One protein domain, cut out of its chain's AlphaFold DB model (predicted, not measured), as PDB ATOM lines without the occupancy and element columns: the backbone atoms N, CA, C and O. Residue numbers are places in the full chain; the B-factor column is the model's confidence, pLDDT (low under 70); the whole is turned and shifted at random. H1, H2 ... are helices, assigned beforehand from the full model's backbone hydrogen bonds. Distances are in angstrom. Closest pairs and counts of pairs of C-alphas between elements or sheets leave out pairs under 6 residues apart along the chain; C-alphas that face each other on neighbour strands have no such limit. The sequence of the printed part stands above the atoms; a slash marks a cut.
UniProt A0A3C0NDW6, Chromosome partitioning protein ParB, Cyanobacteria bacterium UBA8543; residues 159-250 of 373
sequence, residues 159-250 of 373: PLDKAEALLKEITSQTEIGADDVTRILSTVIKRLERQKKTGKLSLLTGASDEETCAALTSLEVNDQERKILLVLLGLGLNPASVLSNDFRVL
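Overview. This is residues 159 to 250 of the 373 residues of the protein "Chromosome partitioning protein ParB" of Cyanobacteria bacterium UBA8543 (UniProt A0A3C0NDW6). Six short helices make a compact, rounded body in which H5 lies nearest the middle: H1, H2 and H6 pack on one another, H5 packs on H1 and H2, and H4 folds back on H5 as a helical hairpin. The helices mostly cross steeply, and the small H3 sits at the end of the body away from H1. The printed part has 92 residues with six named helices, H1 to H6 in order, and no named strand: all helix. The radius of gyration of the C-alphas is 12.0 A, and the spans are 31 by 25 by 21 A.

Arrangement. Start at H1, residues 159 to 174, and go on to H2, residues 178 to 194; they touch, about perpendicular at 83 degrees, with the C-alphas of Thr 171 and Ala 178 closest at 6.2 A. Next comes H3, residues 198 to 203, close to H2 but not clearly touching it; their closest C-alphas, of Leu 192 and Thr 198, are 5.4 A apart. H4, residues 209 to 218, and H5, residues 223 to 234, form a helical hairpin, running opposite ways at a steep tilt of 41 degrees; look at Leu 216 and Arg 226, whose C-alphas are closest at 6.7 A. H5 touches H1, closest at the C-alphas of Thr 174 and Lys 227, 6.1 A. It touches H2 about perpendicular at 87 degrees, closest at Ile 184 and Glu 225, C-alphas 6.4 A apart. Last is H6, residues 239 to 250, which touches H1 at a steep tilt of 67 degrees, opposite ways; the closest C-alphas, of Ala 163 and Asp 246, are 5.0 A apart. H6 touches H2 at a steep tilt of 41 degrees, opposite ways, closest at the C-alphas of Ile 189 and Ala 240, 6.2 A. H1 and H4 are apart. In H1, H2, H3, H4 and H5 every O i to N i+4 pair is within hydrogen-bond range; in H6, 4 of 8 are.

Along the chain. Find C-alpha 159 at (6.330, -9.717, 23.594); from there H1 runs 21.9 A to C-alpha 174. H2 is 24.8 A long and ends at C-alpha 194, (-12.233, -6.209, 41.926). H3 is 9.2 A, H4 14.4 A, H5 16.1 A and H6 15.2 A long; H6 ends at C-alpha 250, (-0.309, -3.892, 20.957).

Size, cuts and confidence. The C-alphas farthest apart, of Asp 161 and Ser 218, are 32.8 A apart. The five links between the helices are tight. The printed part has no cut, and no printed residue is under pLDDT 70.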
ATOM      1  N   PRO A 159       7.688 -10.038  23.157       88.81
ATOM      2  CA  PRO A 159       6.330  -9.717  23.594       88.81
ATOM      3  C   PRO A 159       5.404  -9.178  22.496       88.81
ATOM      4  O   PRO A 159       4.212  -9.467  22.529       88.81
ATOM      5  N   LEU A 160       5.921  -8.416  21.521       91.38
ATOM      6  CA  LEU A 160       5.099  -7.919  20.409       91.38
ATOM      7  C   LEU A 160       4.661  -9.053  19.476       91.38
ATOM      8  O   LEU A 160       3.469  -9.194  19.219       91.38
ATOM      9  N   ASP A 161       5.608  -9.881  19.036       90.94
ATOM     10  CA  ASP A 161       5.349 -11.053  18.193       90.94
ATOM     11  C   ASP A 161       4.363 -12.009  18.882       90.94
ATOM     12  O   ASP A 161       3.375 -12.444  18.289       90.94
ATOM     13  N   LYS A 162       4.579 -12.265  20.179       91.50
ATOM     14  CA  LYS A 162       3.684 -13.077  21.006       91.50
ATOM     15  C   LYS A 162       2.280 -12.480  21.075       91.50
ATOM     16  O   LYS A 162       1.304 -13.196  20.871       91.50
ATOM     17  N   ALA A 163       2.162 -11.182  21.344       93.12
ATOM     18  CA  ALA A 163       0.869 -10.522  21.451       93.12
ATOM     19  C   ALA A 163       0.094 -10.552  20.126       93.12
ATOM     20  O   ALA A 163      -1.097 -10.852  20.135       93.12
ATOM     21  N   GLU A 164       0.755 -10.285  18.994       92.94
ATOM     22  CA  GLU A 164       0.138 -10.365  17.664       92.94
ATOM     23  C   GLU A 164      -0.320 -11.790  17.334       92.94
ATOM     24  O   GLU A 164      -1.430 -11.984  16.837       92.94
ATOM     25  N   ALA A 165       0.503 -12.793  17.642       92.88
ATOM     26  CA  ALA A 165       0.179 -14.182  17.354       92.88
ATOM     27  C   ALA A 165      -0.982 -14.709  18.208       92.88
ATOM     28  O   ALA A 165      -1.859 -15.396  17.683       92.88
ATOM     29  N   LEU A 166      -1.020 -14.342  19.494       94.12
ATOM     30  CA  LEU A 166      -2.140 -14.646  20.385       94.12
ATOM     31  C   LEU A 166      -3.417 -13.947  19.936       94.12
ATOM     32  O   LEU A 166      -4.481 -14.557  19.934       94.12
ATOM     33  N   LEU A 167      -3.323 -12.682  19.526       94.81
ATOM     34  CA  LEU A 167      -4.479 -11.940  19.039       94.81
ATOM     35  C   LEU A 167      -5.056 -12.581  17.773       94.81
ATOM     36  O   LEU A 167      -6.264 -12.784  17.693       94.81
ATOM     37  N   LYS A 168      -4.191 -12.969  16.827       93.81
ATOM     38  CA  LYS A 168      -4.586 -13.693  15.614       93.81
ATOM     39  C   LYS A 168      -5.241 -15.037  15.940       93.81
ATOM     40  O   LYS A 168      -6.287 -15.340  15.374       93.81
ATOM     41  N   GLU A 169      -4.673 -15.803  16.871       93.62
ATOM     42  CA  GLU A 169      -5.232 -17.092  17.306       93.62
ATOM     43  C   GLU A 169      -6.619 -16.925  17.944       93.62
ATOM     44  O   GLU A 169      -7.560 -17.633  17.590       93.62
ATOM     45  N   ILE A 170      -6.786 -15.944  18.837       94.88
ATOM     46  CA  ILE A 170      -8.082 -15.671  19.471       94.88
ATOM     47  C   ILE A 170      -9.104 -15.228  18.425       94.88
ATOM     48  O   ILE A 170     -10.213 -15.757  18.399       94.88
ATOM     49  N   THR A 171      -8.761 -14.288  17.543       94.75
ATOM     50  CA  THR A 171      -9.681 -13.827  16.494       94.75
ATOM     51  C   THR A 171     -10.073 -14.967  15.550       94.75
ATOM     52  O   THR A 171     -11.250 -15.096  15.226       94.75
ATOM     53  N   SER A 172      -9.127 -15.839  15.186       92.06
ATOM     54  CA  SER A 172      -9.383 -17.019  14.353       92.06
ATOM     55  C   SER A 172     -10.363 -18.004  14.989       92.06
ATOM     56  O   SER A 172     -11.181 -18.574  14.276       92.06
ATOM     57  N   GLN A 173     -10.268 -18.250  16.298       91.25
ATOM     58  CA  GLN A 173     -11.117 -19.243  16.966       91.25
ATOM     59  C   GLN A 173     -12.460 -18.698  17.441       91.25
ATOM     60  O   GLN A 173     -13.415 -19.450  17.624       91.25
ATOM     61  N   THR A 174     -12.523 -17.400  17.721       92.19
ATOM     62  CA  THR A 174     -13.687 -16.799  18.380       92.19
ATOM     63  C   THR A 174     -14.544 -15.960  17.443       92.19
ATOM     64  O   THR A 174     -15.667 -15.630  17.826       92.19
ATOM     65  N   GLU A 175     -14.025 -15.621  16.256       92.56
ATOM     66  CA  GLU A 175     -14.606 -14.663  15.303       92.56
ATOM     67  C   GLU A 175     -14.780 -13.250  15.898       92.56
ATOM     68  O   GLU A 175     -15.532 -12.422  15.387       92.56
ATOM     69  N   ILE A 176     -14.075 -12.950  16.996       93.94
ATOM     70  CA  ILE A 176     -14.096 -11.642  17.657       93.94
ATOM     71  C   ILE A 176     -12.992 -10.763  17.060       93.94
ATOM     72  O   ILE A 176     -11.828 -11.168  16.977       93.94
ATOM     73  N   GLY A 177     -13.344  -9.531  16.682       94.19
ATOM     74  CA  GLY A 177     -12.394  -8.555  16.152       94.19
ATOM     75  C   GLY A 177     -11.264  -8.230  17.136       94.19
ATOM     76  O   GLY A 177     -11.470  -8.186  18.348       94.19
ATOM     77  N   ALA A 178     -10.066  -7.967  16.613       91.44
ATOM     78  CA  ALA A 178      -8.856  -7.722  17.401       91.44
ATOM     79  C   ALA A 178      -9.035  -6.642  18.493       91.44
ATOM     80  O   ALA A 178      -8.663  -6.847  19.653       91.44
ATOM     81  N   ASP A 179      -9.665  -5.517  18.154       90.94
ATOM     82  CA  ASP A 179      -9.919  -4.431  19.109       90.94
ATOM     83  C   ASP A 179     -10.887  -4.861  20.221       90.94
ATOM     84  O   ASP A 179     -10.676  -4.558  21.401       90.94
ATOM     85  N   ASP A 180     -11.909  -5.643  19.873       94.31
ATOM     86  CA  ASP A 180     -12.871  -6.171  20.835       94.31
ATOM     87  C   ASP A 180     -12.241  -7.194  21.773       94.31
ATOM     88  O   ASP A 180     -12.514  -7.145  22.972       94.31
ATOM     89  N   VAL A 181     -11.339  -8.052  21.286       95.06
ATOM     90  CA  VAL A 181     -10.608  -9.004  22.136       95.06
ATOM     91  C   VAL A 181      -9.871  -8.266  23.254       95.06
ATOM     92  O   VAL A 181     -10.033  -8.599  24.430       95.06
ATOM     93  N   THR A 182      -9.100  -7.224  22.920       93.56
ATOM     94  CA  THR A 182      -8.329  -6.469  23.927       93.56
ATOM     95  C   THR A 182      -9.235  -5.756  24.935       93.56
ATOM     96  O   THR A 182      -8.944  -5.739  26.139       93.56
ATOM     97  N   ARG A 183     -10.365  -5.207  24.473       94.62
ATOM     98  CA  ARG A 183     -11.356  -4.510  25.299       94.62
ATOM     99  C   ARG A 183     -12.106  -5.465  26.227       94.62
ATOM    100  O   ARG A 183     -12.232  -5.175  27.422       94.62
ATOM    101  N   ILE A 184     -12.592  -6.589  25.703       95.19
ATOM    102  CA  ILE A 184     -13.324  -7.615  26.455       95.19
ATOM    103  C   ILE A 184     -12.399  -8.221  27.507       95.19
ATOM    104  O   ILE A 184     -12.750  -8.217  28.690       95.19
ATOM    105  N   LEU A 185     -11.183  -8.623  27.117       94.62
ATOM    106  CA  LEU A 185     -10.192  -9.169  28.043       94.62
ATOM    107  C   LEU A 185      -9.854  -8.162  29.154       94.62
ATOM    108  O   LEU A 185      -9.877  -8.495  30.337       94.62
ATOM    109  N   SER A 186      -9.630  -6.892  28.805       93.88
ATOM    110  CA  SER A 186      -9.402  -5.835  29.800       93.88
ATOM    111  C   SER A 186     -10.558  -5.684  30.787       93.88
ATOM    112  O   SER A 186     -10.338  -5.426  31.971       93.88
ATOM    113  N   THR A 187     -11.794  -5.803  30.303       94.12
ATOM    114  CA  THR A 187     -13.002  -5.613  31.109       94.12
ATOM    115  C   THR A 187     -13.201  -6.772  32.077       94.12
ATOM    116  O   THR A 187     -13.391  -6.535  33.273       94.12
ATOM    117  N   VAL A 188     -13.096  -8.015  31.593       94.38
ATOM    118  CA  VAL A 188     -13.277  -9.209  32.428       94.38
ATOM    119  C   VAL A 188     -12.184  -9.323  33.486       94.38
ATOM    120  O   VAL A 188     -12.501  -9.542  34.653       94.38
ATOM    121  N   ILE A 189     -10.916  -9.063  33.142       93.75
ATOM    122  CA  ILE A 189      -9.813  -9.134  34.110       93.75
ATOM    123  C   ILE A 189      -9.975  -8.080  35.207       93.75
ATOM    124  O   ILE A 189      -9.968  -8.431  36.384       93.75
ATOM    125  N   LYS A 190     -10.246  -6.815  34.858       93.38
ATOM    126  CA  LYS A 190     -10.492  -5.758  35.861       93.38
ATOM    127  C   LYS A 190     -11.701  -6.068  36.746       93.38
ATOM    128  O   LYS A 190     -11.698  -5.745  37.935       93.38
ATOM    129  N   ARG A 191     -12.755  -6.672  36.183       93.88
ATOM    130  CA  ARG A 191     -13.933  -7.114  36.945       93.88
ATOM    131  C   ARG A 191     -13.551  -8.203  37.948       93.88
ATOM    132  O   ARG A 191     -13.887  -8.082  39.123       93.88
ATOM    133  N   LEU A 192     -12.816  -9.223  37.512       91.38
ATOM    134  CA  LEU A 192     -12.380 -10.335  38.359       91.38
ATOM    135  C   LEU A 192     -11.367  -9.909  39.432       91.38
ATOM    136  O   LEU A 192     -11.436 -10.415  40.553       91.38
ATOM    137  N   GLU A 193     -10.499  -8.937  39.140       91.00
ATOM    138  CA  GLU A 193      -9.578  -8.337  40.116       91.00
ATOM    139  C   GLU A 193     -10.338  -7.650  41.251       91.00
ATOM    140  O   GLU A 193     -10.063  -7.902  42.424       91.00
ATOM    141  N   ARG A 194     -11.362  -6.850  40.922       91.19
ATOM    142  CA  ARG A 194     -12.233  -6.209  41.926       91.19
ATOM    143  C   ARG A 194     -12.971  -7.229  42.790       91.19
ATOM    144  O   ARG A 194     -13.168  -6.993  43.978       91.19
ATOM    145  N   GLN A 195     -13.345  -8.368  42.210       90.94
ATOM    146  CA  GLN A 195     -13.988  -9.475  42.922       90.94
ATOM    147  C   GLN A 195     -12.996 -10.379  43.677       90.94
ATOM    148  O   GLN A 195     -13.429 -11.336  44.315       90.94
ATOM    149  N   LYS A 196     -11.680 -10.120  43.600       88.62
ATOM    150  CA  LYS A 196     -10.612 -10.985  44.137       88.62
ATOM    151  C   LYS A 196     -10.663 -12.430  43.608       88.62
ATOM    152  O   LYS A 196     -10.217 -13.359  44.275       88.62
ATOM    153  N   LYS A 197     -11.191 -12.631  42.394       87.00
ATOM    154  CA  LYS A 197     -11.332 -13.949  41.746       87.00
ATOM    155  C   LYS A 197     -10.232 -14.255  40.721       87.00
ATOM    156  O   LYS A 197     -10.184 -15.373  40.224       87.00
ATOM    157  N   THR A 198      -9.316 -13.325  40.437       83.56
ATOM    158  CA  THR A 198      -8.216 -13.526  39.465       83.56
ATOM    159  C   THR A 198      -7.305 -14.710  39.814       83.56
ATOM    160  O   THR A 198      -6.801 -15.385  38.918       83.56
ATOM    161  N   GLY A 199      -7.146 -15.024  41.105       81.25
ATOM    162  CA  GLY A 199      -6.388 -16.203  41.538       81.25
ATOM    163  C   GLY A 199      -6.961 -17.512  40.990       81.25
ATOM    164  O   GLY A 199      -6.197 -18.394  40.618       81.25
ATOM    165  N   LYS A 200      -8.291 -17.604  40.821       82.94
ATOM    166  CA  LYS A 200      -8.940 -18.789  40.243       82.94
ATOM    167  C   LYS A 200      -8.516 -19.025  38.796       82.94
ATOM    168  O   LYS A 200      -8.252 -20.159  38.444       82.94
ATOM    169  N   LEU A 201      -8.380 -17.968  37.988       80.00
ATOM    170  CA  LEU A 201      -7.895 -18.095  36.607       80.00
ATOM    171  C   LEU A 201      -6.461 -18.624  36.544       80.00
ATOM    172  O   LEU A 201      -6.122 -19.354  35.624       80.00
ATOM    173  N   SER A 202      -5.628 -18.274  37.527       79.62
ATOM    174  CA  SER A 202      -4.234 -18.732  37.560       79.62
ATOM    175  C   SER A 202      -4.147 -20.240  37.819       79.62
ATOM    176  O   SER A 202      -3.285 -20.898  37.248       79.62
ATOM    177  N   LEU A 203      -5.077 -20.786  38.611       80.38
ATOM    178  CA  LEU A 203      -5.175 -22.219  38.913       80.38
ATOM    179  C   LEU A 203      -5.702 -23.061  37.741       80.38
ATOM    180  O   LEU A 203      -5.522 -24.269  37.747       80.38
ATOM    181  N   LEU A 204      -6.345 -22.437  36.751       80.75
ATOM    182  CA  LEU A 204      -6.866 -23.128  35.563       80.75
ATOM    183  C   LEU A 204      -5.812 -23.297  34.465       80.75
ATOM    184  O   LEU A 204      -6.092 -23.881  33.423       80.75
ATOM    185  N   THR A 205      -4.603 -22.777  34.675       77.12
ATOM    186  CA  THR A 205      -3.500 -22.930  33.727       77.12
ATOM    187  C   THR A 205      -3.068 -24.400  33.716       77.12
ATOM    188  O   THR A 205      -2.403 -24.844  34.647       77.12
ATOM    189  N   GLY A 206      -3.482 -25.159  32.696       71.56
ATOM    190  CA  GLY A 206      -3.246 -26.608  32.605       71.56
ATOM    191  C   GLY A 206      -4.371 -27.491  33.164       71.56
ATOM    192  O   GLY A 206      -4.185 -28.701  33.262       71.56
ATOM    193  N   ALA A 207      -5.524 -26.914  33.522       76.94
ATOM    194  CA  ALA A 207      -6.732 -27.683  33.823       76.94
ATOM    195  C   ALA A 207      -7.343 -28.269  32.541       76.94
ATOM    196  O   ALA A 207      -7.102 -27.764  31.442       76.94
ATOM    197  N   SER A 208      -8.168 -29.310  32.676       79.81
ATOM    198  CA  SER A 208      -8.895 -29.861  31.525       79.81
ATOM    199  C   SER A 208      -9.937 -28.870  30.986       79.81
ATOM    200  O   SER A 208     -10.379 -27.948  31.684       79.81
ATOM    201  N   ASP A 209     -10.371 -29.067  29.740       77.00
ATOM    202  CA  ASP A 209     -11.389 -28.215  29.112       77.00
ATOM    203  C   ASP A 209     -12.718 -28.239  29.888       77.00
ATOM    204  O   ASP A 209     -13.382 -27.206  30.029       77.00
ATOM    205  N   GLU A 210     -13.084 -29.395  30.451       81.38
ATOM    206  CA  GLU A 210     -14.298 -29.587  31.254       81.38
ATOM    207  C   GLU A 210     -14.233 -28.807  32.574       81.38
ATOM    208  O   GLU A 210     -15.145 -28.037  32.898       81.38
ATOM    209  N   GLU A 211     -13.123 -28.940  33.307       83.25
ATOM    210  CA  GLU A 211     -12.870 -28.205  34.551       83.25
ATOM    211  C   GLU A 211     -12.839 -26.696  34.306       83.25
ATOM    212  O   GLU A 211     -13.446 -25.918  35.051       83.25
ATOM    213  N   THR A 212     -12.182 -26.280  33.222       84.94
ATOM    214  CA  THR A 212     -12.101 -24.877  32.824       84.94
ATOM    215  C   THR A 212     -13.489 -24.327  32.503       84.94
ATOM    216  O   THR A 212     -13.864 -23.266  33.008       84.94
ATOM    217  N   CYS A 213     -14.306 -25.053  31.738       82.81
ATOM    218  CA  CYS A 213     -15.674 -24.641  31.420       82.81
ATOM    219  C   CYS A 213     -16.560 -24.519  32.668       82.81
ATOM    220  O   CYS A 213     -17.311 -23.543  32.803       82.81
ATOM    221  N   ALA A 214     -16.469 -25.473  33.597       84.50
ATOM    222  CA  ALA A 214     -17.208 -25.433  34.856       84.50
ATOM    223  C   ALA A 214     -16.782 -24.229  35.713       84.50
ATOM    224  O   ALA A 214     -17.622 -23.453  36.184       84.50
ATOM    225  N   ALA A 215     -15.473 -24.010  35.846       86.38
ATOM    226  CA  ALA A 215     -14.925 -22.895  36.604       86.38
ATOM    227  C   ALA A 215     -15.324 -21.543  36.002       86.38
ATOM    228  O   ALA A 215     -15.777 -20.665  36.739       86.38
ATOM    229  N   LEU A 216     -15.239 -21.379  34.679       87.31
ATOM    230  CA  LEU A 216     -15.668 -20.158  33.993       87.31
ATOM    231  C   LEU A 216     -17.165 -19.892  34.190       87.31
ATOM    232  O   LEU A 216     -17.557 -18.753  34.435       87.31
ATOM    233  N   THR A 217     -18.001 -20.932  34.197       86.81
ATOM    234  CA  THR A 217     -19.439 -20.786  34.484       86.81
ATOM    235  C   THR A 217     -19.679 -20.223  35.888       86.81
ATOM    236  O   THR A 217     -20.473 -19.300  36.051       86.81
ATOM    237  N   SER A 218     -18.920 -20.679  36.890       87.12
ATOM    238  CA  SER A 218     -18.986 -20.136  38.260       87.12
ATOM    239  C   SER A 218     -18.502 -18.680  38.391       87.12
ATOM    240  O   SER A 218     -18.752 -18.019  39.403       87.12
ATOM    241  N   LEU A 219     -17.770 -18.177  37.391       87.25
ATOM    242  CA  LEU A 219     -17.248 -16.811  37.344       87.25
ATOM    243  C   LEU A 219     -18.200 -15.820  36.661       87.25
ATOM    244  O   LEU A 219     -17.837 -14.649  36.544       87.25
ATOM    245  N   GLU A 220     -19.394 -16.266  36.247       87.06
ATOM    246  CA  GLU A 220     -20.415 -15.429  35.593       87.06
ATOM    247  C   GLU A 220     -19.849 -14.675  34.375       87.06
ATOM    248  O   GLU A 220     -20.138 -13.497  34.149       87.06
ATOM    249  N   VAL A 221     -18.971 -15.331  33.611       90.06
ATOM    250  CA  VAL A 221     -18.442 -14.767  32.363       90.06
ATOM    251  C   VAL A 221     -19.453 -14.947  31.235       90.06
ATOM    252  O   VAL A 221     -20.117 -15.981  31.144       90.06
ATOM    253  N   ASN A 222     -19.561 -13.941  30.368       92.06
ATOM    254  CA  ASN A 222     -20.406 -14.035  29.179       92.06
ATOM    255  C   ASN A 222     -19.767 -14.940  28.107       92.06
ATOM    256  O   ASN A 222     -18.607 -15.340  28.226       92.06
ATOM    257  N   ASP A 223     -20.504 -15.253  27.043       91.50
ATOM    258  CA  ASP A 223     -20.036 -16.192  26.013       91.50
ATOM    259  C   ASP A 223     -18.778 -15.711  25.279       91.50
ATOM    260  O   ASP A 223     -17.876 -16.502  25.009       91.50
ATOM    261  N   GLN A 224     -18.668 -14.410  24.992       93.75
ATOM    262  CA  GLN A 224     -17.486 -13.847  24.330       93.75
ATOM    263  C   GLN A 224     -16.253 -13.869  25.245       93.75
ATOM    264  O   GLN A 224     -15.168 -14.258  24.819       93.75
ATOM    265  N   GLU A 225     -16.420 -13.500  26.515       94.56
ATOM    266  CA  GLU A 225     -15.393 -13.595  27.553       94.56
ATOM    267  C   GLU A 225     -14.939 -15.048  27.720       94.56
ATOM    268  O   GLU A 225     -13.741 -15.316  27.720       94.56
ATOM    269  N   ARG A 226     -15.885 -15.993  27.794       93.19
ATOM    270  CA  ARG A 226     -15.608 -17.429  27.902       93.19
ATOM    271  C   ARG A 226     -14.756 -17.920  26.739       93.19
ATOM    272  O   ARG A 226     -13.738 -18.556  26.982       93.19
ATOM    273  N   LYS A 227     -15.141 -17.600  25.499       93.62
ATOM    274  CA  LYS A 227     -14.396 -17.985  24.291       93.62
ATOM    275  C   LYS A 227     -12.944 -17.498  24.342       93.62
ATOM    276  O   LYS A 227     -12.030 -18.288  24.135       93.62
ATOM    277  N   ILE A 228     -12.722 -16.225  24.680       94.81
ATOM    278  CA  ILE A 228     -11.367 -15.652  24.779       94.81
ATOM    279  C   ILE A 228     -10.555 -16.340  25.886       94.81
ATOM    280  O   ILE A 228      -9.390 -16.681  25.680       94.81
ATOM    281  N   LEU A 229     -11.160 -16.545  27.061       93.31
ATOM    282  CA  LEU A 229     -10.487 -17.171  28.200       93.31
ATOM    283  C   LEU A 229     -10.130 -18.634  27.916       93.31
ATOM    284  O   LEU A 229      -9.030 -19.043  28.273       93.31
ATOM    285  N   LEU A 230     -11.003 -19.391  27.245       90.88
ATOM    286  CA  LEU A 230     -10.737 -20.779  26.855       90.88
ATOM    287  C   LEU A 230      -9.545 -20.891  25.904       90.88
ATOM    288  O   LEU A 230      -8.682 -21.732  26.127       90.88
ATOM    289  N   VAL A 231      -9.446 -20.015  24.898       91.12
ATOM    290  CA  VAL A 231      -8.297 -20.027  23.976       91.12
ATOM    291  C   VAL A 231      -6.989 -19.795  24.736       91.12
ATOM    292  O   VAL A 231      -6.030 -20.534  24.543       91.12
ATOM    293  N   LEU A 232      -6.942 -18.794  25.622       91.38
ATOM    294  CA  LEU A 232      -5.732 -18.480  26.388       91.38
ATOM    295  C   LEU A 232      -5.368 -19.582  27.392       91.38
ATOM    296  O   LEU A 232      -4.210 -19.988  27.457       91.38
ATOM    297  N   LEU A 233      -6.348 -20.090  28.144       88.00
ATOM    298  CA  LEU A 233      -6.132 -21.147  29.135       88.00
ATOM    299  C   LEU A 233      -5.747 -22.476  28.475       88.00
ATOM    300  O   LEU A 233      -4.844 -23.146  28.967       88.00
ATOM    301  N   GLY A 234      -6.339 -22.804  27.323       84.88
ATOM    302  CA  GLY A 234      -5.977 -23.975  26.521       84.88
ATOM    303  C   GLY A 234      -4.588 -23.883  25.878       84.88
ATOM    304  O   GLY A 234      -4.024 -24.896  25.480       84.88
ATOM    305  N   LEU A 235      -4.001 -22.683  25.796       84.75
ATOM    306  CA  LEU A 235      -2.585 -22.486  25.462       84.75
ATOM    307  C   LEU A 235      -1.672 -22.533  26.701       84.75
ATOM    308  O   LEU A 235      -0.479 -22.265  26.585       84.75
ATOM    309  N   GLY A 236      -2.214 -22.818  27.890       85.62
ATOM    310  CA  GLY A 236      -1.465 -22.786  29.146       85.62
ATOM    311  C   GLY A 236      -1.054 -21.372  29.563       85.62
ATOM    312  O   GLY A 236      -0.073 -21.196  30.284       85.62
ATOM    313  N   LEU A 237      -1.775 -20.340  29.112       87.94
ATOM    314  CA  LEU A 237      -1.462 -18.952  29.427       87.94
ATOM    315  C   LEU A 237      -2.444 -18.376  30.436       87.94
ATOM    316  O   LEU A 237      -3.659 -18.426  30.257       87.94
ATOM    317  N   ASN A 238      -1.905 -17.707  31.453       90.62
ATOM    318  CA  ASN A 238      -2.715 -16.936  32.383       90.62
ATOM    319  C   ASN A 238      -3.249 -15.659  31.694       90.62
ATOM    320  O   ASN A 238      -2.449 -14.769  31.374       90.62
ATOM    321  N   PRO A 239      -4.577 -15.491  31.537       92.38
ATOM    322  CA  PRO A 239      -5.152 -14.356  30.815       92.38
ATOM    323  C   PRO A 239      -4.806 -12.982  31.413       92.38
ATOM    324  O   PRO A 239      -4.631 -12.009  30.679       92.38
ATOM    325  N   ALA A 240      -4.646 -12.889  32.738       91.25
ATOM    326  CA  ALA A 240      -4.234 -11.647  33.397       91.25
ATOM    327  C   ALA A 240      -2.763 -11.296  33.098       91.25
ATOM    328  O   ALA A 240      -2.408 -10.125  32.930       91.25
ATOM    329  N   SER A 241      -1.907 -12.315  32.990       89.94
ATOM    330  CA  SER A 241      -0.496 -12.139  32.625       89.94
ATOM    331  C   SER A 241      -0.353 -11.721  31.163       89.94
ATOM    332  O   SER A 241       0.375 -10.778  30.871       89.94
ATOM    333  N   VAL A 242      -1.112 -12.349  30.260       91.00
ATOM    334  CA  VAL A 242      -1.153 -11.969  28.838       91.00
ATOM    335  C   VAL A 242      -1.595 -10.517  28.677       91.00
ATOM    336  O   VAL A 242      -0.952  -9.746  27.967       91.00
ATOM    337  N   LEU A 243      -2.647 -10.098  29.386       91.50
ATOM    338  CA  LEU A 243      -3.129  -8.720  29.320       91.50
ATOM    339  C   LEU A 243      -2.067  -7.701  29.776       91.50
ATOM    340  O   LEU A 243      -1.876  -6.665  29.137       91.50
ATOM    341  N   SER A 244      -1.407  -7.974  30.903       87.62
ATOM    342  CA  SER A 244      -0.473  -7.036  31.541       87.62
ATOM    343  C   SER A 244       0.893  -6.965  30.856       87.62
ATOM    344  O   SER A 244       1.466  -5.871  30.763       87.62
ATOM    345  N   ASN A 245       1.392  -8.097  30.356       86.88
ATOM    346  CA  ASN A 245       2.737  -8.218  29.797       86.88
ATOM    347  C   ASN A 245       2.741  -8.139  28.266       86.88
ATOM    348  O   ASN A 245       3.486  -7.336  27.704       86.88
ATOM    349  N   ASP A 246       1.888  -8.923  27.604       89.88
ATOM    350  CA  ASP A 246       1.917  -9.100  26.150       89.88
ATOM    351  C   ASP A 246       1.014  -8.064  25.455       89.88
ATOM    352  O   ASP A 246       1.459  -7.261  24.642       89.88
ATOM    353  N   PHE A 247      -0.265  -7.965  25.820       93.19
ATOM    354  CA  PHE A 247      -1.210  -7.106  25.085       93.19
ATOM    355  C   PHE A 247      -0.968  -5.611  25.282       93.19
ATOM    356  O   PHE A 247      -1.394  -4.789  24.469       93.19
ATOM    357  N   ARG A 248      -0.221  -5.234  26.320       90.31
ATOM    358  CA  ARG A 248       0.166  -3.842  26.554       90.31
ATOM    359  C   ARG A 248       0.938  -3.250  25.369       90.31
ATOM    360  O   ARG A 248       0.766  -2.063  25.074       90.31
ATOM    361  N   VAL A 249       1.747  -4.056  24.674       91.56
ATOM    362  CA  VAL A 249       2.551  -3.587  23.534       91.56
ATOM    363  C   VAL A 249       1.765  -3.474  22.222       91.56
ATOM    364  O   VAL A 249       2.212  -2.793  21.301       91.56
ATOM    365  N   LEU A 250       0.550  -4.026  22.144       91.94
ATOM    366  CA  LEU A 250      -0.309  -3.892  20.957       91.94
ATOM    367  C   LEU A 250      -0.711  -2.436  20.687       91.94
ATOM    368  O   LEU A 250      -0.896  -2.049  19.535       91.94
TER     369      LEU A 250